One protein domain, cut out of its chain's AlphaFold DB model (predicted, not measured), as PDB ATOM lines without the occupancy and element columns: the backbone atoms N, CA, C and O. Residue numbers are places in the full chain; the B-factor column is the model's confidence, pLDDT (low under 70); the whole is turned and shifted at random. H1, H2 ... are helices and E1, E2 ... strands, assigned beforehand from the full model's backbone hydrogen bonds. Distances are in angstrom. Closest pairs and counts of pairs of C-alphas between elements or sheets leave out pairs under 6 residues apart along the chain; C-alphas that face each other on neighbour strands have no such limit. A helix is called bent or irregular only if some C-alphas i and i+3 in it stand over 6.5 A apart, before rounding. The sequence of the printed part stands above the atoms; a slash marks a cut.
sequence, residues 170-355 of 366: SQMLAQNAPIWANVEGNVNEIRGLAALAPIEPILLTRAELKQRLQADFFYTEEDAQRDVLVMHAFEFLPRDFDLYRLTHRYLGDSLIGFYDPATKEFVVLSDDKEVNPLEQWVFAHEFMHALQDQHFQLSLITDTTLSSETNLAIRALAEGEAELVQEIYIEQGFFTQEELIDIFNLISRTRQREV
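What this domain is: This is residues 170 to 355 of the 366 residues of an uncharacterized protein of Anaerolineae bacterium SG8_19 (UniProt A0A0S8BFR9). H5 is the core of the main body: the small sheet of E1, E3 and E2 covers one side of it, while H1, H7 and H8 cross it at steep to about perpendicular angles. H3 and H4 make a small second lobe at one end of the longest axis, well away from this body. You have 186 printed residues, with eight named helices and three named strands in the order H1 E1 H2 H3 H4 E2 E3 H5 H6 H7 H8; the sheet is mixed, in the order E1 E3 E2, and the class is mostly helix. The whole is compact, with a radius of gyration of the C-alphas of 18.6 A and spans of 51 by 38 by 32 A.

How they stand to each other: Start at H1, residues 170 to 191, which has a kink of 55 degrees near residue 177 and is irregular, C-alphas 175 and 178 being 7.6 A apart. Next come E1, residues 201 to 204, and its parallel neighbour E3, residues 265 to 269; look at N 202 and O 266, 2.7 A apart. E2, residues 257 to 260, makes an antiparallel hairpin with E3, with N 267 and O 258 2.8 A apart. H2, residues 206 to 215, only grazes this sheet, with residues 206 to 212. H3, residues 221 to 233, and H4, residues 243 to 249, touch at a steep tilt of 56 degrees, closest at the C-alphas of Ala 224 and Tyr 244, 5.2 A. The hub is H5, residues 277 to 296, over E3 and E2 at a height over the sheet of 8.5 A; with H1 and H5 on one face, helices and sheet form two layers. Residues 179 to 187 of H1 touch H5, closest at the C-alphas of Val 183 and Ala 284, 6.1 A. H6, residues 298 to 302, touches H7, residues 308 to 331, closest at the C-alphas of Ile 301 and Asn 311, 5.3 A. Residues 318 to 326 of H7 touch H5 at a steep tilt of 47 degrees, opposite ways, closest at the C-alphas of His 285 and Ala 322, 5.2 A. H8, residues 337 to 353, touches residues 277 to 278 of H5, about perpendicular at 87 degrees, closest at the C-alphas of Leu 278 and Ile 343, 4.8 A. Every O i to N i+4 pair is within hydrogen-bond range in H2, H3, H4, H5, H7 and H8; H1 has 16 of 18, and H6 has 0 of 1 but 2 of 2 O i to N i+3 pairs.

Where its parts are: Find C-alpha 170 at (136.373, 143.759, 156.697); from there H1 runs 28.8 A. H5 covers 28.2 A, H7 34.4 A and H8 25.1 A, ending at C-alpha 353 at (109.247, 138.636, 170.750).

The domain as a whole: The two C-alphas farthest apart, those of Pro 178 and Ala 233, are 52.9 A apart. The printed part has no cut, and no link between named elements is long. Residues 304 to 309 stand free. Mean pLDDT of the printed part is 88.4; residues 216, 218, 254 and 350 to 355 are under 70.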
ATOM      1  N   SER A 170     135.063 144.421 156.623       92.50
ATOM      2  CA  SER A 170     136.373 143.759 156.697       92.50
ATOM      3  C   SER A 170     136.882 143.598 158.130       92.50
ATOM      4  O   SER A 170     137.597 142.637 158.422       92.50
ATOM      5  N   GLN A 171     136.524 144.511 159.039       91.69
ATOM      6  CA  GLN A 171     136.940 144.416 160.434       91.69
ATOM      7  C   GLN A 171     136.208 143.270 161.133       91.69
ATOM      8  O   GLN A 171     136.848 142.459 161.808       91.69
ATOM      9  N   MET A 172     134.889 143.196 160.967       91.56
ATOM     10  CA  MET A 172     134.064 142.157 161.571       91.56
ATOM     11  C   MET A 172     134.388 140.777 160.987       91.56
ATOM     12  O   MET A 172     134.521 139.812 161.740       91.56
ATOM     13  N   LEU A 173     134.621 140.682 159.672       92.06
ATOM     14  CA  LEU A 173     135.086 139.449 159.032       92.06
ATOM     15  C   LEU A 173     136.431 138.990 159.603       92.06
ATOM     16  O   LEU A 173     136.560 137.844 160.029       92.06
ATOM     17  N   ALA A 174     137.424 139.882 159.674       93.12
ATOM     18  CA  ALA A 174     138.749 139.533 160.184       93.12
ATOM     19  C   ALA A 174     138.726 139.129 161.666       93.12
ATOM     20  O   ALA A 174     139.445 138.211 162.061       93.12
ATOM     21  N   GLN A 175     137.904 139.799 162.483       94.19
ATOM     22  CA  GLN A 175     137.757 139.481 163.903       94.19
ATOM     23  C   GLN A 175     137.201 138.070 164.114       94.19
ATOM     24  O   GLN A 175     137.654 137.362 165.011       94.19
ATOM     25  N   ASN A 176     136.250 137.655 163.279       94.62
ATOM     26  CA  ASN A 176     135.546 136.398 163.468       94.62
ATOM     27  C   ASN A 176     136.066 135.220 162.627       94.62
ATOM     28  O   ASN A 176     135.704 134.075 162.895       94.62
ATOM     29  N   ALA A 177     136.943 135.465 161.650       94.56
ATOM     30  CA  ALA A 177     137.495 134.431 160.773       94.56
ATOM     31  C   ALA A 177     138.019 133.171 161.503       94.56
ATOM     32  O   ALA A 177     137.762 132.068 161.017       94.56
ATOM     33  N   PRO A 178     138.697 133.259 162.671       96.25
ATOM     34  CA  PRO A 178     139.121 132.061 163.400       96.25
ATOM     35  C   PRO A 178     137.954 131.218 163.922       96.25
ATOM     36  O   PRO A 178     138.050 129.994 163.958       96.25
ATOM     37  N   ILE A 179     136.857 131.861 164.330       95.62
ATOM     38  CA  ILE A 179     135.664 131.161 164.805       95.62
ATOM     39  C   ILE A 179     134.993 130.461 163.615       95.62
ATOM     40  O   ILE A 179     134.616 129.299 163.733       95.62
ATOM     41  N   TRP A 180     134.929 131.108 162.445       94.19
ATOM     42  CA  TRP A 180     134.302 130.530 161.244       94.19
ATOM     43  C   TRP A 180     135.075 129.325 160.760       94.19
ATOM     44  O   TRP A 180     134.491 128.265 160.584       94.19
ATOM     45  N   ALA A 181     136.400 129.441 160.683       96.50
ATOM     46  CA  ALA A 181     137.258 128.324 160.321       96.50
ATOM     47  C   ALA A 181     137.045 127.100 161.235       96.50
ATOM     48  O   ALA A 181     137.079 125.965 160.755       96.50
ATOM     49  N   ASN A 182     136.780 127.310 162.532       97.31
ATOM     50  CA  ASN A 182     136.442 126.218 163.448       97.31
ATOM     51  C   ASN A 182     135.063 125.618 163.139       97.31
ATOM     52  O   ASN A 182     134.940 124.398 163.051       97.31
ATOM     53  N   VAL A 183     134.030 126.447 162.946       97.31
ATOM     54  CA  VAL A 183     132.676 125.964 162.622       97.31
ATOM     55  C   VAL A 183     132.662 125.217 161.285       97.31
ATOM     56  O   VAL A 183     132.131 124.110 161.217       97.31
ATOM     57  N   GLU A 184     133.296 125.767 160.251       97.62
ATOM     58  CA  GLU A 184     133.458 125.137 158.939       97.62
ATOM     59  C   GLU A 184     134.196 123.802 159.047       97.62
ATOM     60  O   GLU A 184     133.755 122.801 158.485       97.62
ATOM     61  N   GLY A 185     135.303 123.762 159.799       97.62
ATOM     62  CA  GLY A 185     136.059 122.539 160.064       97.62
ATOM     63  C   GLY A 185     135.197 121.451 160.706       97.62
ATOM     64  O   GLY A 185     135.179 120.321 160.219       97.62
ATOM     65  N   ASN A 186     134.425 121.814 161.731       97.88
ATOM     66  CA  ASN A 186     133.517 120.908 162.431       97.88
ATOM     67  C   ASN A 186     132.406 120.380 161.508       97.88
ATOM     68  O   ASN A 186     132.136 119.179 161.492       97.88
ATOM     69  N   VAL A 187     131.777 121.241 160.697       98.19
ATOM     70  CA  VAL A 187     130.744 120.809 159.738       98.19
ATOM     71  C   VAL A 187     131.339 119.908 158.657       98.19
ATOM     72  O   VAL A 187     130.759 118.867 158.341       98.19
ATOM     73  N   ASN A 188     132.518 120.249 158.129       97.75
ATOM     74  CA  ASN A 188     133.225 119.419 157.155       97.75
ATOM     75  C   ASN A 188     133.558 118.031 157.732       97.75
ATOM     76  O   ASN A 188     133.424 117.025 157.028       97.75
ATOM     77  N   GLU A 189     133.959 117.958 159.007       96.94
ATOM     78  CA  GLU A 189     134.221 116.700 159.716       96.94
ATOM     79  C   GLU A 189     132.946 115.866 159.887       96.94
ATOM     80  O   GLU A 189     132.935 114.697 159.498       96.94
ATOM     81  N   ILE A 190     131.860 116.468 160.389       97.31
ATOM     82  CA  ILE A 190     130.558 115.796 160.543       97.31
ATOM     83  C   ILE A 190     130.085 115.243 159.198       97.31
ATOM     84  O   ILE A 190     129.627 114.101 159.105       97.31
ATOM     85  N   ARG A 191     130.183 116.056 158.142       96.12
ATOM     86  CA  ARG A 191     129.610 115.727 156.839       96.12
ATOM     87  C   ARG A 191     130.496 114.819 155.989       96.12
ATOM     88  O   ARG A 191     129.992 114.171 155.063       96.12
ATOM     89  N   GLY A 192     131.799 114.796 156.270       96.25
ATOM     90  CA  GLY A 192     132.811 114.129 155.454       96.25
ATOM     91  C   GLY A 192     132.997 114.766 154.071       96.25
ATOM     92  O   GLY A 192     133.437 114.087 153.144       96.25
ATOM     93  N   LEU A 193     132.628 116.039 153.911       95.81
ATOM     94  CA  LEU A 193     132.757 116.811 152.673       95.81
ATOM     95  C   LEU A 193     133.499 118.106 152.977       95.81
ATOM     96  O   LEU A 193     133.205 118.755 153.968       95.81
ATOM     97  N   ALA A 194     134.435 118.488 152.111       95.69
ATOM     98  CA  ALA A 194     135.079 119.795 152.165       95.69
ATOM     99  C   ALA A 194     134.425 120.747 151.160       95.69
ATOM    100  O   ALA A 194     133.943 120.299 150.114       95.69
ATOM    101  N   ALA A 195     134.464 122.049 151.433       95.81
ATOM    102  CA  ALA A 195     134.071 123.060 150.459       95.81
ATOM    103  C   ALA A 195     134.925 122.953 149.176       95.81
ATOM    104  O   ALA A 195     136.149 122.806 149.230       95.81
ATOM    105  N   LEU A 196     134.278 123.014 148.011       96.19
ATOM    106  CA  LEU A 196     134.918 123.005 146.691       96.19
ATOM    107  C   LEU A 196     135.478 124.381 146.303       96.19
ATOM    108  O   LEU A 196     136.402 124.469 145.495       96.19
ATOM    109  N   ALA A 197     134.913 125.446 146.870       94.81
ATOM    110  CA  ALA A 197     135.355 126.826 146.719       94.81
ATOM    111  C   ALA A 197     135.149 127.587 148.042       94.81
ATOM    112  O   ALA A 197     134.320 127.152 148.846       94.81
ATOM    113  N   PRO A 198     135.858 128.709 148.277       92.88
ATOM    114  CA  PRO A 198     135.647 129.532 149.467       92.88
ATOM    115  C   PRO A 198     134.182 129.960 149.616       92.88
ATOM    116  O   PRO A 198     133.553 130.368 148.636       92.88
ATOM    117  N   ILE A 199     133.653 129.861 150.835       93.75
ATOM    118  CA  ILE A 199     132.301 130.291 151.202       93.75
ATOM    119  C   ILE A 199     132.470 131.461 152.167       93.75
ATOM    120  O   ILE A 199     132.727 131.275 153.348       93.75
ATOM    121  N   GLU A 200     132.386 132.676 151.635       90.56
ATOM    122  CA  GLU A 200     132.606 133.893 152.416       90.56
ATOM    123  C   GLU A 200     131.277 134.377 153.012       90.56
ATOM    124  O   GLU A 200     130.345 134.652 152.246       90.56
ATOM    125  N   PRO A 201     131.164 134.518 154.344       92.44
ATOM    126  CA  PRO A 201     129.957 135.046 154.954       92.44
ATOM    127  C   PRO A 201     129.802 136.544 154.679       92.44
ATOM    128  O   PRO A 201     130.763 137.310 154.623       92.44
ATOM    129  N   ILE A 202     128.554 136.975 154.569       91.81
ATOM    130  CA  ILE A 202     128.123 138.363 154.622       91.81
ATOM    131  C   ILE A 202     127.550 138.568 156.016       91.81
ATOM    132  O   ILE A 202     126.511 138.007 156.368       91.81
ATOM    133  N   LEU A 203     128.247 139.368 156.812       91.50
ATOM    134  CA  LEU A 203     127.791 139.723 158.145       91.50
ATOM    135  C   LEU A 203     126.855 140.919 158.048       91.50
ATOM    136  O   LEU A 203     127.186 141.913 157.404       91.50
ATOM    137  N   LEU A 204     125.684 140.789 158.664       91.12
ATOM    138  CA  LEU A 204     124.705 141.862 158.765       91.12
ATOM    139  C   LEU A 204     124.302 142.068 160.215       91.12
ATOM    140  O   LEU A 204     123.963 141.117 160.918       91.12
ATOM    141  N   THR A 205     124.195 143.321 160.629       91.00
ATOM    142  CA  THR A 205     123.382 143.647 161.800       91.00
ATOM    143  C   THR A 205     121.898 143.500 161.466       91.00
ATOM    144  O   THR A 205     121.460 143.559 160.307       91.00
ATOM    145  N   ARG A 206     121.060 143.379 162.496       86.88
ATOM    146  CA  ARG A 206     119.598 143.377 162.366       86.88
ATOM    147  C   ARG A 206     119.097 144.616 161.619       86.88
ATOM    148  O   ARG A 206     118.143 144.525 160.841       86.88
ATOM    149  N   ALA A 207     119.733 145.763 161.866       88.69
ATOM    150  CA  ALA A 207     119.420 147.036 161.229       88.69
ATOM    151  C   ALA A 207     119.801 147.044 159.741       88.69
ATOM    152  O   ALA A 207     118.997 147.475 158.915       88.69
ATOM    153  N   GLU A 208     120.976 146.523 159.396       90.62
ATOM    154  CA  GLU A 208     121.446 146.408 158.013       90.62
ATOM    155  C   GLU A 208     120.583 145.448 157.201       90.62
ATOM    156  O   GLU A 208     120.156 145.802 156.103       90.62
ATOM    157  N   LEU A 209     120.220 144.282 157.756       87.81
ATOM    158  CA  LEU A 209     119.302 143.368 157.077       87.81
ATOM    159  C   LEU A 209     117.948 144.028 156.822       87.81
ATOM    160  O   LEU A 209     117.370 143.848 155.757       87.81
ATOM    161  N   LYS A 210     117.439 144.830 157.761       84.31
ATOM    162  CA  LYS A 210     116.198 145.570 157.525       84.31
ATOM    163  C   LYS A 210     116.342 146.567 156.376       84.31
ATOM    164  O   LYS A 210     115.438 146.645 155.552       84.31
ATOM    165  N   GLN A 211     117.453 147.302 156.299       86.00
ATOM    166  CA  GLN A 211     117.693 148.233 155.192       86.00
ATOM    167  C   GLN A 211     117.827 147.508 153.853       86.00
ATOM    168  O   GLN A 211     117.211 147.923 152.872       86.00
ATOM    169  N   ARG A 212     118.545 146.384 153.837       85.31
ATOM    170  CA  ARG A 212     118.664 145.509 152.674       85.31
ATOM    171  C   ARG A 212     117.299 145.001 152.209       85.31
ATOM    172  O   ARG A 212     116.911 145.221 151.070       85.31
ATOM    173  N   LEU A 213     116.519 144.408 153.114       81.94
ATOM    174  CA  LEU A 213     115.191 143.886 152.791       81.94
ATOM    175  C   LEU A 213     114.206 144.982 152.379       81.94
ATOM    176  O   LEU A 213     113.275 144.690 151.640       81.94
ATOM    177  N   GLN A 214     114.378 146.221 152.855       79.00
ATOM    178  CA  GLN A 214     113.588 147.373 152.416       79.00
ATOM    179  C   GLN A 214     113.941 147.812 150.992       79.00
ATOM    180  O   GLN A 214     113.030 148.155 150.241       79.00
ATOM    181  N   ALA A 215     115.225 147.787 150.622       72.38
ATOM    182  CA  ALA A 215     115.666 148.046 149.251       72.38
ATOM    183  C   ALA A 215     115.114 146.988 148.281       72.38
ATOM    184  O   ALA A 215     114.633 147.331 147.205       72.38
ATOM    185  N   ASP A 216     115.077 145.730 148.729       69.69
ATOM    186  CA  ASP A 216     114.561 144.585 147.971       69.69
ATOM    187  C   ASP A 216     113.052 144.335 148.197       69.69
ATOM    188  O   ASP A 216     112.524 143.272 147.855       69.69
ATOM    189  N   PHE A 217     112.317 145.266 148.821       70.06
ATOM    190  CA  PHE A 217     110.923 145.028 149.200       70.06
ATOM    191  C   PHE A 217     109.976 145.198 148.008       70.06
ATOM    192  O   PHE A 217     109.501 146.292 147.714       70.06
ATOM    193  N   PHE A 218     109.646 144.088 147.347       69.12
ATOM    194  CA  PHE A 218     108.742 144.077 146.188       69.12
ATOM    195  C   PHE A 218     107.256 143.872 146.535       69.12
ATOM    196  O   PHE A 218     106.425 143.851 145.631       69.12
ATOM    197  N   TYR A 219     106.903 143.704 147.814       76.62
ATOM    198  CA  TYR A 219     105.516 143.503 148.241       76.62
ATOM    199  C   TYR A 219     104.788 144.844 148.354       76.62
ATOM    200  O   TYR A 219     105.178 145.693 149.152       76.62
ATOM    201  N   THR A 220     103.743 145.040 147.554       84.19
ATOM    202  CA  THR A 220     102.993 146.304 147.451       84.19
ATOM    203  C   THR A 220     101.751 146.334 148.349       84.19
ATOM    204  O   THR A 220     101.309 145.308 148.874       84.19
ATOM    205  N   GLU A 221     101.151 147.515 148.536       86.88
ATOM    206  CA  GLU A 221      99.855 147.626 149.219       86.88
ATOM    207  C   GLU A 221      98.758 146.873 148.454       86.88
ATOM    208  O   GLU A 221      97.893 146.241 149.061       86.88
ATOM    209  N   GLU A 222      98.812 146.882 147.123       88.94
ATOM    210  CA  GLU A 222      97.895 146.141 146.262       88.94
ATOM    211  C   GLU A 222      98.045 144.622 146.432       88.94
ATOM    212  O   GLU A 222      97.040 143.903 146.452       88.94
ATOM    213  N   ASP A 223      99.273 144.117 146.580       87.38
ATOM    214  CA  ASP A 223      99.522 142.706 146.906       87.38
ATOM    215  C   ASP A 223      98.906 142.352 148.259       87.38
ATOM    216  O   ASP A 223      98.142 141.391 148.363       87.38
ATOM    217  N   ALA A 224      99.142 143.188 149.271       88.75
ATOM    218  CA  ALA A 224      98.584 142.999 150.603       88.75
ATOM    219  C   ALA A 224      97.054 142.981 150.613       88.75
ATOM    220  O   ALA A 224      96.443 142.143 151.278       88.75
ATOM    221  N   GLN A 225      96.414 143.865 149.850       90.56
ATOM    222  CA  GLN A 225      94.959 143.881 149.724       90.56
ATOM    223  C   GLN A 225      94.430 142.599 149.071       90.56
ATOM    224  O   GLN A 225      93.427 142.047 149.531       90.56
ATOM    225  N   ARG A 226      95.098 142.095 148.023       90.56
ATOM    226  CA  ARG A 226      94.729 140.820 147.383       90.56
ATOM    227  C   ARG A 226      94.852 139.650 148.355       90.56
ATOM    228  O   ARG A 226      93.920 138.851 148.455       90.56
ATOM    229  N   ASP A 227      95.938 139.596 149.114       90.06
ATOM    230  CA  ASP A 227      96.187 138.555 150.110       90.06
ATOM    231  C   ASP A 227      95.144 138.575 151.234       90.06
ATOM    232  O   ASP A 227      94.605 137.530 151.602       90.06
ATOM    233  N   VAL A 228      94.792 139.762 151.739       91.38
ATOM    234  CA  VAL A 228      93.739 139.927 152.754       91.38
ATOM    235  C   VAL A 228      92.385 139.451 152.233       91.38
ATOM    236  O   VAL A 228      91.653 138.806 152.978       91.38
ATOM    237  N   LEU A 229      92.044 139.698 150.963       91.56
ATOM    238  CA  LEU A 229      90.792 139.203 150.379       91.56
ATOM    239  C   LEU A 229      90.737 137.672 150.342       91.56
ATOM    240  O   LEU A 229      89.706 137.096 150.698       91.56
ATOM    241  N   VAL A 230      91.836 137.018 149.950       91.88
ATOM    242  CA  VAL A 230      91.938 135.551 149.951       91.88
ATOM    243  C   VAL A 230      91.861 135.017 151.382       91.88
ATOM    244  O   VAL A 230      91.038 134.151 151.668       91.88
ATOM    245  N   MET A 231      92.645 135.568 152.310       90.00
ATOM    246  CA  MET A 231      92.660 135.146 153.716       90.00
ATOM    247  C   MET A 231      91.320 135.354 154.419       90.00
ATOM    248  O   MET A 231      90.899 134.510 155.208       90.00
ATOM    249  N   HIS A 232      90.624 136.443 154.107       91.62
ATOM    250  CA  HIS A 232      89.286 136.712 154.615       91.62
ATOM    251  C   HIS A 232      88.252 135.717 154.077       91.62
ATOM    252  O   HIS A 232      87.350 135.328 154.814       91.62
ATOM    253  N   ALA A 233      88.369 135.267 152.820       93.62
ATOM    254  CA  ALA A 233      87.460 134.264 152.258       93.62
ATOM    255  C   ALA A 233      87.506 132.925 153.018       93.62
ATOM    256  O   ALA A 233      86.507 132.209 153.054       93.62
ATOM    257  N   PHE A 234      88.638 132.624 153.659       93.62
ATOM    258  CA  PHE A 234      88.824 131.471 154.544       93.62
ATOM    259  C   PHE A 234      88.721 131.826 156.042       93.62
ATOM    260  O   PHE A 234      89.100 131.024 156.889       93.62
ATOM    261  N   GLU A 235      88.221 133.022 156.379       89.88
ATOM    262  CA  GLU A 235      88.033 133.537 157.749       89.88
ATOM    263  C   GLU A 235      89.313 133.636 158.608       89.88
ATOM    264  O   GLU A 235      89.247 133.806 159.832       89.88
ATOM    265  N   PHE A 236      90.490 133.598 157.979       88.38
ATOM    266  CA  PHE A 236      91.774 133.672 158.675       88.38
ATOM    267  C   PHE A 236      92.123 135.083 159.151       88.38
ATOM    268  O   PHE A 236      92.718 135.233 160.216       88.38
ATOM    269  N   LEU A 237      91.735 136.114 158.392       89.25
ATOM    270  CA  LEU A 237      91.976 137.519 158.727       89.25
ATOM    271  C   LEU A 237      90.710 138.374 158.538       89.25
ATOM    272  O   LEU A 237      89.922 138.111 157.626       89.25
ATOM    273  N   PRO A 238      90.515 139.431 159.350       92.44
ATOM    274  CA  PRO A 238      89.532 140.475 159.067       92.44
ATOM    275  C   PRO A 238      89.779 141.138 157.705       92.44
ATOM    276  O   PRO A 238      90.923 141.303 157.284       92.44
ATOM    277  N   ARG A 239      88.708 141.573 157.029       91.06
ATOM    278  CA  ARG A 239      88.795 142.204 155.699       91.06
ATOM    279  C   ARG A 239      89.588 143.516 155.697       91.06
ATOM    280  O   ARG A 239      90.115 143.905 154.664       91.06
ATOM    281  N   ASP A 240      89.619 144.212 156.825       91.62
ATOM    282  CA  ASP A 240      90.310 145.484 157.042       91.62
ATOM    283  C   ASP A 240      91.675 145.315 157.730       91.62
ATOM    284  O   ASP A 240      92.251 146.288 158.216       91.62
ATOM    285  N   PHE A 241      92.206 144.089 157.792       91.00
ATOM    286  CA  PHE A 241      93.510 143.836 158.390       91.00
ATOM    287  C   PHE A 241      94.634 144.506 157.585       91.00
ATOM    288  O   PHE A 241      94.795 144.265 156.390       91.00
ATOM    289  N   ASP A 242      95.450 145.319 158.258       90.19
ATOM    290  CA  ASP A 242      96.592 146.025 157.667       90.19
ATOM    291  C   ASP A 242      97.803 145.084 157.526       90.19
ATOM    292  O   ASP A 242      98.766 145.125 158.304       90.19
ATOM    293  N   LEU A 243      97.708 144.173 156.553       87.81
ATOM    294  CA  LEU A 243      98.742 143.180 156.272       87.81
ATOM    295  C   LEU A 243     100.033 143.829 155.774       87.81
ATOM    296  O   LEU A 243     101.108 143.417 156.197       87.81
ATOM    297  N   TYR A 244      99.931 144.873 154.948       86.31
ATOM    298  CA  TYR A 244     101.090 145.585 154.412       86.31
ATOM    299  C   TYR A 244     101.980 146.119 155.537       86.31
ATOM    300  O   TYR A 244     103.169 145.796 155.615       86.31
ATOM    301  N   ARG A 245     101.391 146.861 156.486       86.38
ATOM    302  CA  ARG A 245     102.136 147.389 157.631       86.38
ATOM    303  C   ARG A 245     102.667 146.281 158.528       86.38
ATOM    304  O   ARG A 245     103.739 146.455 159.101       86.38
ATOM    305  N   LEU A 246     101.933 145.176 158.696       84.38
ATOM    306  CA  LEU A 246     102.418 144.033 159.470       84.38
ATOM    307  C   LEU A 246     103.674 143.440 158.820       84.38
ATOM    308  O   LEU A 246     104.704 143.342 159.481       84.38
ATOM    309  N   THR A 247     103.601 143.098 157.532       81.44
ATOM    310  CA  THR A 247     104.713 142.507 156.782       81.44
ATOM    311  C   THR A 247     105.923 143.428 156.775       81.44
ATOM    312  O   THR A 247     107.024 142.959 157.025       81.44
ATOM    313  N   HIS A 248     105.730 144.735 156.581       78.38
ATOM    314  CA  HIS A 248     106.830 145.698 156.604       78.38
ATOM    315  C   HIS A 248     107.419 145.904 158.012       78.38
ATOM    316  O   HIS A 248     108.618 146.128 158.172       78.38
ATOM    317  N   ARG A 249     106.585 145.845 159.060       78.12
ATOM    318  CA  ARG A 249     107.034 146.016 160.450       78.12
ATOM    319  C   ARG A 249     107.909 144.863 160.913       78.12
ATOM    320  O   ARG A 249     108.940 145.139 161.514       78.12
ATOM    321  N   TYR A 250     107.466 143.638 160.646       74.81
ATOM    322  CA  TYR A 250     108.130 142.400 161.056       74.81
ATOM    323  C   TYR A 250     109.038 141.845 159.957       74.81
ATOM    324  O   TYR A 250     109.365 140.658 159.939       74.81
ATOM    325  N   LEU A 251     109.410 142.700 159.001       74.94
ATOM    326  CA  LEU A 251     110.224 142.306 157.875       74.94
ATOM    327  C   LEU A 251     111.592 141.861 158.371       74.94
ATOM    328  O   LEU A 251     112.388 142.656 158.865       74.94
ATOM    329  N   GLY A 252     111.844 140.572 158.209       70.25
ATOM    330  CA  GLY A 252     113.095 139.959 158.582       70.25
ATOM    331  C   GLY A 252     113.184 139.538 160.042       70.25
ATOM    332  O   GLY A 252     114.081 138.759 160.322       70.25
ATOM    333  N   ASP A 253     112.305 139.976 160.951       72.00
ATOM    334  CA  ASP A 253     112.478 139.858 162.416       72.00
ATOM    335  C   ASP A 253     112.806 138.436 162.916       72.00
ATOM    336  O   ASP A 253     113.531 138.297 163.898       72.00
ATOM    337  N   SER A 254     112.347 137.407 162.202       67.62
ATOM    338  CA  SER A 254     112.605 135.991 162.499       67.62
ATOM    339  C   SER A 254     113.882 135.400 161.887       67.62
ATOM    340  O   SER A 254     114.281 134.300 162.260       67.62
ATOM    341  N   LEU A 255     114.513 136.080 160.924       77.62
ATOM    342  CA  LEU A 255     115.783 135.631 160.352       77.62
ATOM    343  C   LEU A 255     116.914 135.835 161.358       77.62
ATOM    344  O   LEU A 255     117.010 136.904 161.963       77.62
ATOM    345  N   ILE A 256     117.765 134.814 161.482       77.44
ATOM    346  CA  ILE A 256     119.003 134.794 162.289       77.44
ATOM    347  C   ILE A 256     120.223 134.405 161.412       77.44
ATOM    348  O   ILE A 256     121.368 134.654 161.766       77.44
ATOM    349  N   GLY A 257     119.975 133.901 160.203       87.62
ATOM    350  CA  GLY A 257     120.932 133.668 159.119       87.62
ATOM    351  C   GLY A 257     120.172 133.154 157.895       87.62
ATOM    352  O   GLY A 257     118.970 132.894 158.006       87.62
ATOM    353  N   PHE A 258     120.825 133.093 156.735       89.69
ATOM    354  CA  PHE A 258     120.332 132.353 155.570       89.69
ATOM    355  C   PHE A 258     121.436 132.119 154.532       89.69
ATOM    356  O   PHE A 258     122.310 132.962 154.335       89.69
ATOM    357  N   TYR A 259     121.326 131.028 153.785       91.38
ATOM    358  CA  TYR A 259     122.018 130.814 152.521       91.38
ATOM    359  C   TYR A 259     121.037 130.902 151.344       91.38
ATOM    360  O   TYR A 259     120.022 130.209 151.312       91.38
ATOM    361  N   ASP A 260     121.337 131.739 150.348       87.94
ATOM    362  CA  ASP A 260     120.553 131.815 149.111       87.94
ATOM    363  C   ASP A 260     121.254 131.038 147.979       87.94
ATOM    364  O   ASP A 260     122.266 131.499 147.445       87.94
ATOM    365  N   PRO A 261     120.722 129.885 147.532       86.44
ATOM    366  CA  PRO A 261     121.336 129.105 146.462       86.44
ATOM    367  C   PRO A 261     121.229 129.763 145.075       86.44
ATOM    368  O   PRO A 261     121.891 129.303 144.142       86.44
ATOM    369  N   ALA A 262     120.414 130.805 144.890       82.69
ATOM    370  CA  ALA A 262     120.336 131.544 143.632       82.69
ATOM    371  C   ALA A 262     121.465 132.575 143.510       82.69
ATOM    372  O   ALA A 262     122.088 132.665 142.452       82.69
ATOM    373  N   THR A 263     121.750 133.324 144.579       83.50
ATOM    374  CA  THR A 263     122.807 134.354 144.602       83.50
ATOM    375  C   THR A 263     124.135 133.848 145.163       83.50
ATOM    376  O   THR A 263     125.159 134.503 144.989       83.50
ATOM    377  N   LYS A 264     124.133 132.665 145.791       88.69
ATOM    378  CA  LYS A 264     125.248 132.073 146.550       88.69
ATOM    379  C   LYS A 264     125.650 132.888 147.777       88.69
ATOM    380  O   LYS A 264     126.738 132.694 148.314       88.69
ATOM    381  N   GLU A 265     124.788 133.796 148.219       89.94
ATOM    382  CA  GLU A 265     125.057 134.611 149.389       89.94
ATOM    383  C   GLU A 265     124.811 133.815 150.661       89.94
ATOM    384  O   GLU A 265     123.727 133.281 150.889       89.94
ATOM    385  N   PHE A 266     125.842 133.770 151.494       93.38
ATOM    386  CA  PHE A 266     125.804 133.195 152.822       93.38
ATOM    387  C   PHE A 266     125.733 134.337 153.833       93.38
ATOM    388  O   PHE A 266     126.718 135.037 154.035       93.38
ATOM    389  N   VAL A 267     124.569 134.570 154.430       91.44
ATOM    390  CA  VAL A 267     124.320 135.687 155.342       91.44
ATOM    391  C   VAL A 267     124.222 135.190 156.777       91.44
ATOM    392  O   VAL A 267     123.435 134.298 157.091       91.44
ATOM    393  N   VAL A 268     124.972 135.832 157.667       91.00
ATOM    394  CA  VAL A 268     124.935 135.576 159.110       91.00
ATOM    395  C   VAL A 268     124.612 136.881 159.821       91.00
ATOM    396  O   VAL A 268     125.210 137.919 159.528       91.00
ATOM    397  N   LEU A 269     123.643 136.840 160.734       90.44
ATOM    398  CA  LEU A 269     123.265 138.014 161.508       90.44
ATOM    399  C   LEU A 269     124.044 138.072 162.812       90.44
ATOM    400  O   LEU A 269     124.082 137.092 163.549       90.44
ATOM    401  N   SER A 270     124.608 139.235 163.112       90.94
ATOM    402  CA  SER A 270     125.161 139.523 164.430       90.94
ATOM    403  C   SER A 270     125.131 141.026 164.681       90.94
ATOM    404  O   SER A 270     125.566 141.821 163.849       90.94
ATOM    405  N   ASP A 271     124.549 141.422 165.813       89.25
ATOM    406  CA  ASP A 271     124.522 142.821 166.262       89.25
ATOM    407  C   ASP A 271     125.779 143.186 167.077       89.25
ATOM    408  O   ASP A 271     126.037 144.365 167.339       89.25
ATOM    409  N   ASP A 272     126.556 142.178 167.478       89.31
ATOM    410  CA  ASP A 272     127.793 142.314 168.237       89.31
ATOM    411  C   ASP A 272     129.014 142.161 167.315       89.31
ATOM    412  O   ASP A 272     128.936 141.655 166.200       89.31
ATOM    413  N   LYS A 273     130.189 142.616 167.766       86.06
ATOM    414  CA  LYS A 273     131.423 142.522 166.957       86.06
ATOM    415  C   LYS A 273     131.946 141.095 166.809       86.06
ATOM    416  O   LYS A 273     132.655 140.794 165.854       86.06
ATOM    417  N   GLU A 274     131.669 140.263 167.801       91.94
ATOM    418  CA  GLU A 274     132.066 138.863 167.858       91.94
ATOM    419  C   GLU A 274     130.795 138.036 167.958       91.94
ATOM    420  O   GLU A 274     129.928 138.378 168.768       91.94
ATOM    421  N   VAL A 275     130.668 136.984 167.151       91.75
ATOM    422  CA  VAL A 275     129.417 136.228 167.175       91.75
ATOM    423  C   VAL A 275     129.302 135.365 168.424       91.75
ATOM    424  O   VAL A 275     130.272 134.778 168.916       91.75
ATOM    425  N   ASN A 276     128.072 135.219 168.893       92.88
ATOM    426  CA  ASN A 276     127.754 134.386 170.046       92.88
ATOM    427  C   ASN A 276     127.525 132.902 169.656       92.88
ATOM    428  O   ASN A 276     127.417 132.568 168.475       92.88
ATOM    429  N   PRO A 277     127.408 131.980 170.629       93.62
ATOM    430  CA  PRO A 277     127.198 130.558 170.342       93.62
ATOM    431  C   PRO A 277     125.939 130.233 169.518       93.62
ATOM    432  O   PRO A 277     125.960 129.295 168.724       93.62
ATOM    433  N   LEU A 278     124.849 131.002 169.662       91.25
ATOM    434  CA  LEU A 278     123.651 130.822 168.828       91.25
ATOM    435  C   LEU A 278     123.965 131.141 167.364       91.25
ATOM    436  O   LEU A 278     123.572 130.394 166.475       91.25
ATOM    437  N   GLU A 279     124.694 132.221 167.119       92.75
ATOM    438  CA  GLU A 279     125.100 132.635 165.778       92.75
ATOM    439  C   GLU A 279     126.093 131.641 165.156       92.75
ATOM    440  O   GLU A 279     125.971 131.343 163.974       92.75
ATOM    441  N   GLN A 280     126.988 131.023 165.938       95.19
ATOM    442  CA  GLN A 280     127.827 129.904 165.465       95.19
ATOM    443  C   GLN A 280     126.994 128.665 165.108       95.19
ATOM    444  O   GLN A 280     127.260 127.989 164.115       95.19
ATOM    445  N   TRP A 281     125.964 128.362 165.901       93.69
ATOM    446  CA  TRP A 281     125.061 127.244 165.633       93.69
ATOM    447  C   TRP A 281     124.222 127.471 164.367       93.69
ATOM    448  O   TRP A 281     124.001 126.533 163.601       93.69
ATOM    449  N   VAL A 282     123.802 128.714 164.110       91.56
ATOM    450  CA  VAL A 282     123.156 129.120 162.850       91.56
ATOM    451  C   VAL A 282     124.152 129.096 161.692       91.56
ATOM    452  O   VAL A 282     123.836 128.552 160.640       91.56
ATOM    453  N   PHE A 283     125.378 129.586 161.885       95.06
ATOM    454  CA  PHE A 283     126.445 129.499 160.886       95.06
ATOM    455  C   PHE A 283     126.636 128.054 160.416       95.06
ATOM    456  O   PHE A 283     126.712 127.812 159.216       95.06
ATOM    457  N   ALA A 284     126.672 127.083 161.335       96.62
ATOM    458  CA  ALA A 284     126.820 125.670 160.985       96.62
ATOM    459  C   ALA A 284     125.692 125.162 160.063       96.62
ATOM    460  O   ALA A 284     125.956 124.402 159.132       96.62
ATOM    461  N   HIS A 285     124.453 125.601 160.305       95.50
ATOM    462  CA  HIS A 285     123.283 125.265 159.490       95.50
ATOM    463  C   HIS A 285     123.404 125.826 158.072       95.50
ATOM    464  O   HIS A 285     123.325 125.103 157.084       95.50
ATOM    465  N   GLU A 286     123.666 127.122 157.972       95.56
ATOM    466  CA  GLU A 286     123.722 127.816 156.689       95.56
ATOM    467  C   GLU A 286     124.961 127.427 155.869       95.56
ATOM    468  O   GLU A 286     124.896 127.273 154.648       95.56
ATOM    469  N   PHE A 287     126.095 127.175 156.530       97.12
ATOM    470  CA  PHE A 287     127.275 126.616 155.876       97.12
ATOM    471  C   PHE A 287     126.996 125.212 155.324       97.12
ATOM    472  O   PHE A 287     127.471 124.872 154.239       97.12
ATOM    473  N   MET A 288     126.171 124.409 156.006       96.62
ATOM    474  CA  MET A 288     125.736 123.116 155.477       96.62
ATOM    475  C   MET A 288     124.926 123.279 154.181       96.62
ATOM    476  O   MET A 288     125.156 122.527 153.231       96.62
ATOM    477  N   HIS A 289     124.063 124.291 154.071       95.69
ATOM    478  CA  HIS A 289     123.394 124.609 152.803       95.69
ATOM    479  C   HIS A 289     124.368 125.022 151.699       95.69
ATOM    480  O   HIS A 289     124.235 124.573 150.558       95.69
ATOM    481  N   ALA A 290     125.392 125.808 152.029       95.50
ATOM    482  CA  ALA A 290     126.433 126.161 151.072       95.50
ATOM    483  C   ALA A 290     127.225 124.928 150.588       95.50
ATOM    484  O   ALA A 290     127.495 124.794 149.392       95.50
ATOM    485  N   LEU A 291     127.542 123.977 151.479       96.50
ATOM    486  CA  LEU A 291     128.156 122.699 151.099       96.50
ATOM    487  C   LEU A 291     127.233 121.856 150.215       96.50
ATOM    488  O   LEU A 291     127.682 121.305 149.206       96.50
ATOM    489  N   GLN A 292     125.947 121.760 150.565       95.56
ATOM    490  CA  GLN A 292     124.954 121.067 149.740       95.56
ATOM    491  C   GLN A 292     124.897 121.663 148.340       95.56
ATOM    492  O   GLN A 292     124.842 120.923 147.360       95.56
ATOM    493  N   ASP A 293     124.946 122.987 148.228       94.81
ATOM    494  CA  ASP A 293     124.911 123.650 146.937       94.81
ATOM    495  C   ASP A 293     126.149 123.357 146.087       94.81
ATOM    496  O   ASP A 293     126.009 122.975 144.921       94.81
ATOM    497  N   GLN A 294     127.345 123.434 146.678       95.44
ATOM    498  CA  GLN A 294     128.592 123.138 145.975       95.44
ATOM    499  C   GLN A 294     128.667 121.685 145.480       95.44
ATOM    500  O   GLN A 294     129.149 121.442 144.374       95.44
ATOM    501  N   HIS A 295     128.185 120.717 146.266       95.25
ATOM    502  CA  HIS A 295     128.287 119.291 145.921       95.25
ATOM    503  C   HIS A 295     127.085 118.745 145.147       95.25
ATOM    504  O   HIS A 295     127.243 117.819 144.348       95.25
ATOM    505  N   PHE A 296     125.888 119.295 145.363       92.75
ATOM    506  CA  PHE A 296     124.625 118.700 144.914       92.75
ATOM    507  C   PHE A 296     123.677 119.670 144.190       92.75
ATOM    508  O   PHE A 296     122.579 119.253 143.832       92.75
ATOM    509  N   GLN A 297     124.102 120.908 143.897       84.69
ATOM    510  CA  GLN A 297     123.327 121.903 143.131       84.69
ATOM    511  C   GLN A 297     121.972 122.222 143.777       84.69
ATOM    512  O   GLN A 297     120.898 121.961 143.228       84.69
ATOM    513  N   LEU A 298     122.022 122.831 144.957       83.12
ATOM    514  CA  LEU A 298     120.846 123.179 145.751       83.12
ATOM    515  C   LEU A 298     119.955 124.224 145.059       83.12
ATOM    516  O   LEU A 298     118.764 124.317 145.356       83.12
ATOM    517  N   SER A 299     120.484 124.953 144.070       79.31
ATOM    518  CA  SER A 299     119.717 125.874 143.215       79.31
ATOM    519  C   SER A 299     118.471 125.252 142.566       79.31
ATOM    520  O   SER A 299     117.516 125.984 142.288       79.31
ATOM    521  N   LEU A 300     118.415 123.922 142.414       77.56
ATOM    522  CA  LEU A 300     117.224 123.191 141.957       77.56
ATOM    523  C   LEU A 300     115.972 123.474 142.803       77.56
ATOM    524  O   LEU A 300     114.867 123.425 142.279       77.56
ATOM    525  N   ILE A 301     116.121 123.847 144.079       78.06
ATOM    526  CA  ILE A 301     115.012 124.239 144.968       78.06
ATOM    527  C   ILE A 301     114.198 125.429 144.427       78.06
ATOM    528  O   ILE A 301     113.024 125.614 144.781       78.06
ATOM    529  N   THR A 302     114.829 126.260 143.599       71.56
ATOM    530  CA  THR A 302     114.227 127.451 142.987       71.56
ATOM    531  C   THR A 302     113.827 127.234 141.527       71.56
ATOM    532  O   THR A 302     113.325 128.155 140.881       71.56
ATOM    533  N   ASP A 303     113.998 126.016 141.003       81.25
ATOM    534  CA  ASP A 303     113.656 125.691 139.626       81.25
ATOM    535  C   ASP A 303     112.131 125.622 139.443       81.25
ATOM    536  O   ASP A 303     111.435 124.700 139.878       81.25
ATOM    537  N   THR A 304     111.604 126.637 138.759       80.69
ATOM    538  CA  THR A 304     110.174 126.760 138.439       80.69
ATOM    539  C   THR A 304     109.680 125.761 137.386       80.69
ATOM    540  O   THR A 304     108.475 125.676 137.157       80.69
ATOM    541  N   THR A 305     110.579 125.014 136.735       88.19
ATOM    542  CA  THR A 305     110.220 123.944 135.791       88.19
ATOM    543  C   THR A 305     109.866 122.633 136.499       88.19
ATOM    544  O   THR A 305     109.177 121.790 135.919       88.19
ATOM    545  N   LEU A 306     110.291 122.465 137.756       85.38
ATOM    546  CA  LEU A 306     109.953 121.315 138.592       85.38
ATOM    547  C   LEU A 306     108.548 121.457 139.192       85.38
ATOM    548  O   LEU A 306     108.027 122.557 139.388       85.38
ATOM    549  N   SER A 307     107.917 120.323 139.513       89.12
ATOM    550  CA  SER A 307     106.646 120.342 140.238       89.12
ATOM    551  C   SER A 307     106.834 120.853 141.668       89.12
ATOM    552  O   SER A 307     107.907 120.731 142.266       89.12
ATOM    553  N   SER A 308     105.751 121.368 142.251       83.75
ATOM    554  CA  SER A 308     105.717 121.775 143.658       83.75
ATOM    555  C   SER A 308     106.158 120.660 144.606       83.75
ATOM    556  O   SER A 308     106.913 120.911 145.539       83.75
ATOM    557  N   GLU A 309     105.727 119.425 144.357       88.31
ATOM    558  CA  GLU A 309     106.046 118.258 145.175       88.31
ATOM    559  C   GLU A 309     107.533 117.908 145.107       88.31
ATOM    560  O   GLU A 309     108.127 117.579 146.133       88.31
ATOM    561  N   THR A 310     108.150 118.024 143.928       88.31
ATOM    562  CA  THR A 310     109.591 117.801 143.763       88.31
ATOM    563  C   THR A 310     110.388 118.869 144.501       88.31
ATOM    564  O   THR A 310     111.280 118.531 145.275       88.31
ATOM    565  N   ASN A 311     110.030 120.145 144.340       84.25
ATOM    566  CA  ASN A 311     110.696 121.238 145.052       84.25
ATOM    567  C   ASN A 311     110.575 121.088 146.575       84.25
ATOM    568  O   ASN A 311     111.547 121.303 147.295       84.25
ATOM    569  N   LEU A 312     109.411 120.658 147.076       85.81
ATOM    570  CA  LEU A 312     109.218 120.361 148.498       85.81
ATOM    571  C   LEU A 312     110.068 119.180 148.973       85.81
ATOM    572  O   LEU A 312     110.615 119.243 150.069       85.81
ATOM    573  N   ALA A 313     110.199 118.120 148.172       89.31
ATOM    574  CA  ALA A 313     111.022 116.968 148.527       89.31
ATOM    575  C   ALA A 313     112.515 117.325 148.606       89.31
ATOM    576  O   ALA A 313     113.186 116.906 149.547       89.31
ATOM    577  N   ILE A 314     113.022 118.127 147.660       87.81
ATOM    578  CA  ILE A 314     114.415 118.602 147.674       87.81
ATOM    579  C   ILE A 314     114.656 119.491 148.900       87.81
ATOM    580  O   ILE A 314     115.618 119.264 149.628       87.81
ATOM    581  N   ARG A 315     113.751 120.443 149.178       86.69
ATOM    582  CA  ARG A 315     113.813 121.287 150.385       86.69
ATOM    583  C   ARG A 315     113.835 120.449 151.659       86.69
ATOM    584  O   ARG A 315     114.727 120.612 152.473       86.69
ATOM    585  N   ALA A 316     112.895 119.518 151.813       89.56
ATOM    586  CA  ALA A 316     112.808 118.687 153.012       89.56
ATOM    587  C   ALA A 316     114.080 117.861 153.255       89.56
ATOM    588  O   ALA A 316     114.481 117.683 154.402       89.56
ATOM    589  N   LEU A 317     114.716 117.367 152.186       93.44
ATOM    590  CA  LEU A 317     115.995 116.672 152.286       93.44
ATOM    591  C   LEU A 317     117.118 117.614 152.741       93.44
ATOM    592  O   LEU A 317     117.879 117.251 153.632       93.44
ATOM    593  N   ALA A 318     117.208 118.802 152.139       91.00
ATOM    594  CA  ALA A 318     118.256 119.772 152.434       91.00
ATOM    595  C   ALA A 318     118.184 120.290 153.878       91.00
ATOM    596  O   ALA A 318     119.167 120.209 154.612       91.00
ATOM    597  N   GLU A 319     117.002 120.742 154.297       92.12
ATOM    598  CA  GLU A 319     116.728 121.242 155.651       92.12
ATOM    599  C   GLU A 319     116.907 120.141 156.701       92.12
ATOM    600  O   GLU A 319     117.551 120.348 157.724       92.12
ATOM    601  N   GLY A 320     116.396 118.933 156.431       94.81
ATOM    602  CA  GLY A 320     116.523 117.812 157.364       94.81
ATOM    603  C   GLY A 320     117.973 117.378 157.585       94.81
ATOM    604  O   GLY A 320     118.337 116.978 158.688       94.81
ATOM    605  N   GLU A 321     118.822 117.467 156.558       95.56
ATOM    606  CA  GLU A 321     120.258 117.222 156.710       95.56
ATOM    607  C   GLU A 321     120.955 118.352 157.484       95.56
ATOM    608  O   GLU A 321     121.795 118.059 158.333       95.56
ATOM    609  N   ALA A 322     120.596 119.618 157.250       94.56
ATOM    610  CA  ALA A 322     121.141 120.749 158.003       94.56
ATOM    611  C   ALA A 322     120.762 120.685 159.499       94.56
ATOM    612  O   ALA A 322     121.626 120.854 160.362       94.56
ATOM    613  N   GLU A 323     119.508 120.341 159.819       93.38
ATOM    614  CA  GLU A 323     119.056 120.085 161.196       93.38
ATOM    615  C   GLU A 323     119.807 118.906 161.835       93.38
ATOM    616  O   GLU A 323     120.248 118.999 162.983       93.38
ATOM    617  N   LEU A 324     120.014 117.811 161.093       95.31
ATOM    618  CA  LEU A 324     120.780 116.663 161.585       95.31
ATOM    619  C   LEU A 324     122.239 117.039 161.884       95.31
ATOM    620  O   LEU A 324     122.788 116.616 162.900       95.31
ATOM    621  N   VAL A 325     122.877 117.843 161.029       95.19
ATOM    622  CA  VAL A 325     124.239 118.342 161.274       95.19
ATOM    623  C   VAL A 325     124.285 119.179 162.548       95.19
ATOM    624  O   VAL A 325     125.192 118.990 163.353       95.19
ATOM    625  N   GLN A 326     123.303 120.053 162.775       92.56
ATOM    626  CA  GLN A 326     123.195 120.837 164.007       92.56
ATOM    627  C   GLN A 326     123.007 119.974 165.261       92.56
ATOM    628  O   GLN A 326     123.568 120.303 166.309       92.56
ATOM    629  N   GLU A 327     122.232 118.891 165.173       93.44
ATOM    630  CA  GLU A 327     122.073 117.926 166.266       93.44
ATOM    631  C   GLU A 327     123.408 117.238 166.577       93.44
ATOM    632  O   GLU A 327     123.879 117.287 167.715       93.44
ATOM    633  N   ILE A 328     124.084 116.703 165.554       96.19
ATOM    634  CA  ILE A 328     125.397 116.059 165.709       96.19
ATOM    635  C   ILE A 328     126.437 117.053 166.244       96.19
ATOM    636  O   ILE A 328     127.268 116.685 167.071       96.19
ATOM    637  N   TYR A 329     126.385 118.322 165.832       94.19
ATOM    638  CA  TYR A 329     127.286 119.372 166.314       94.19
ATOM    639  C   TYR A 329     127.225 119.524 167.843       94.19
ATOM    640  O   TYR A 329     128.256 119.663 168.505       94.19
ATOM    641  N   ILE A 330     126.019 119.446 168.414       93.00
ATOM    642  CA  ILE A 330     125.807 119.458 169.867       93.00
ATOM    643  C   ILE A 330     126.316 118.154 170.495       93.00
ATOM    644  O   ILE A 330     127.001 118.197 171.516       93.00
ATOM    645  N   GLU A 331     126.015 117.000 169.894       94.19
ATOM    646  CA  GLU A 331     126.420 115.685 170.417       94.19
ATOM    647  C   GLU A 331     127.942 115.486 170.459       94.19
ATOM    648  O   GLU A 331     128.452 114.856 171.388       94.19
ATOM    649  N   GLN A 332     128.674 116.050 169.495       94.75
ATOM    650  CA  GLN A 332     130.142 116.023 169.452       94.75
ATOM    651  C   GLN A 332     130.791 116.904 170.532       94.75
ATOM    652  O   GLN A 332     131.995 116.806 170.770       94.75
ATOM    653  N   GLY A 333     130.010 117.744 171.221       93.06
ATOM    654  CA  GLY A 333     130.503 118.576 172.317       93.06
ATOM    655  C   GLY A 333     131.328 119.778 171.858       93.06
ATOM    656  O   GLY A 333     132.181 120.246 172.610       93.06
ATOM    657  N   PHE A 334     131.078 120.290 170.647       95.44
ATOM    658  CA  PHE A 334     131.710 121.521 170.157       95.44
ATOM    659  C   PHE A 334     131.257 122.776 170.917       95.44
ATOM    660  O   PHE A 334     131.949 123.787 170.877       95.44
ATOM    661  N   PHE A 335     130.142 122.687 171.649       95.56
ATOM    662  CA  PHE A 335     129.718 123.685 172.626       95.56
ATOM    663  C   PHE A 335     129.884 123.168 174.053       95.56
ATOM    664  O   PHE A 335     129.557 122.022 174.380       95.56
ATOM    665  N   THR A 336     130.331 124.051 174.936       95.69
ATOM    666  CA  THR A 336     130.302 123.842 176.380       95.69
ATOM    667  C   THR A 336     128.864 123.820 176.905       95.69
ATOM    668  O   THR A 336     127.919 124.301 176.278       95.69
ATOM    669  N   GLN A 337     128.676 123.290 178.116       93.62
ATOM    670  CA  GLN A 337     127.357 123.267 178.749       93.62
ATOM    671  C   GLN A 337     126.787 124.677 178.992       93.62
ATOM    672  O   GLN A 337     125.571 124.849 178.955       93.62
ATOM    673  N   GLU A 338     127.647 125.668 179.234       95.19
ATOM    674  CA  GLU A 338     127.253 127.072 179.398       95.19
ATOM    675  C   GLU A 338     126.760 127.664 178.071       95.19
ATOM    676  O   GLU A 338     125.651 128.192 178.013       95.19
ATOM    677  N   GLU A 339     127.497 127.447 176.982       94.62
ATOM    678  CA  GLU A 339     127.105 127.900 175.642       94.62
ATOM    679  C   GLU A 339     125.789 127.262 175.176       94.62
ATOM    680  O   GLU A 339     124.933 127.948 174.623       94.62
ATOM    681  N   LEU A 340     125.562 125.974 175.461       92.81
ATOM    682  CA  LEU A 340     124.282 125.320 175.166       92.81
ATOM    683  C   LEU A 340     123.116 125.967 175.926       92.81
ATOM    684  O   LEU A 340     122.036 126.163 175.362       92.81
ATOM    685  N   ILE A 341     123.315 126.314 177.202       91.31
ATOM    686  CA  ILE A 341     122.304 127.029 177.992       91.31
ATOM    687  C   ILE A 341     122.006 128.391 177.355       91.31
ATOM    688  O   ILE A 341     120.833 128.758 177.233       91.31
ATOM    689  N   ASP A 342     123.033 129.113 176.913       90.12
ATOM    690  CA  ASP A 342     122.877 130.407 176.252       90.12
ATOM    691  C   ASP A 342     122.115 130.292 174.931       90.12
ATOM    692  O   ASP A 342     121.143 131.030 174.731       90.12
ATOM    693  N   ILE A 343     122.449 129.309 174.090       88.56
ATOM    694  CA  ILE A 343     121.731 129.006 172.843       88.56
ATOM    695  C   ILE A 343     120.234 128.810 173.123       88.56
ATOM    696  O   ILE A 343     119.388 129.519 172.569       88.56
ATOM    697  N   PHE A 344     119.874 127.899 174.033       87.50
ATOM    698  CA  PHE A 344     118.464 127.595 174.309       87.50
ATOM    699  C   PHE A 344     117.712 128.759 174.970       87.50
ATOM    700  O   PHE A 344     116.513 128.955 174.713       87.50
ATOM    701  N   ASN A 345     118.393 129.561 175.790       85.88
ATOM    702  CA  ASN A 345     117.827 130.773 176.375       85.88
ATOM    703  C   ASN A 345     117.529 131.829 175.306       85.88
ATOM    704  O   ASN A 345     116.445 132.423 175.321       85.88
ATOM    705  N   LEU A 346     118.459 132.056 174.378       82.56
ATOM    706  CA  LEU A 346     118.300 133.021 173.293       82.56
ATOM    707  C   LEU A 346     117.167 132.607 172.347       82.56
ATOM    708  O   LEU A 346     116.248 133.398 172.144       82.56
ATOM    709  N   ILE A 347     117.125 131.344 171.906       79.50
ATOM    710  CA  ILE A 347     116.026 130.805 171.078       79.50
ATOM    711  C   ILE A 347     114.662 131.013 171.756       79.50
ATOM    712  O   ILE A 347     113.665 131.370 171.122       79.50
ATOM    713  N   SER A 348     114.593 130.793 173.071       74.81
ATOM    714  CA  SER A 348     113.352 130.962 173.835       74.81
ATOM    715  C   SER A 348     112.898 132.424 173.905       74.81
ATOM    716  O   SER A 348     111.698 132.693 173.838       74.81
ATOM    717  N   ARG A 349     113.835 133.374 174.008       72.44
ATOM    718  CA  ARG A 349     113.539 134.816 174.016       72.44
ATOM    719  C   ARG A 349     113.112 135.323 172.644       72.44
ATOM    720  O   ARG A 349     112.152 136.089 172.572       72.44
ATOM    721  N   THR A 350     113.784 134.885 171.582       64.50
ATOM    722  CA  THR A 350     113.467 135.256 170.197       64.50
ATOM    723  C   THR A 350     112.027 134.869 169.855       64.50
ATOM    724  O   THR A 350     111.217 135.734 169.524       64.50
ATOM    725  N   ARG A 351     111.620 133.627 170.168       60.56
ATOM    726  CA  ARG A 351     110.231 133.162 169.982       60.56
ATOM    727  C   ARG A 351     109.170 133.975 170.729       60.56
ATOM    728  O   ARG A 351     108.044 134.085 170.255       60.56
ATOM    729  N   GLN A 352     109.484 134.537 171.897       58.84
ATOM    730  CA  GLN A 352     108.522 135.348 172.658       58.84
ATOM    731  C   GLN A 352     108.329 136.757 172.080       58.84
ATOM    732  O   GLN A 352     107.263 137.342 172.270       58.84
ATOM    733  N   ARG A 353     109.332 137.310 171.387       59.06
ATOM    734  CA  ARG A 353     109.247 138.636 170.750       59.06
ATOM    735  C   ARG A 353     108.439 138.615 169.448       59.06
ATOM    736  O   ARG A 353     107.864 139.635 169.082       59.06
ATOM    737  N   GLU A 354     108.367 137.459 168.796       55.41
ATOM    738  CA  GLU A 354     107.827 137.288 167.442       55.41
ATOM    739  C   GLU A 354     106.324 137.003 167.353       55.41
ATOM    740  O   GLU A 354     105.828 136.827 166.249       55.41
ATOM    741  N   VAL A 355     105.565 136.946 168.454       53.34
ATOM    742  CA  VAL A 355     104.113 136.682 168.378       53.34
ATOM    743  C   VAL A 355     103.346 138.002 168.200       53.34
ATOM    744  O   VAL A 355     103.087 138.689 169.195       53.34
TER     745      VAL A 355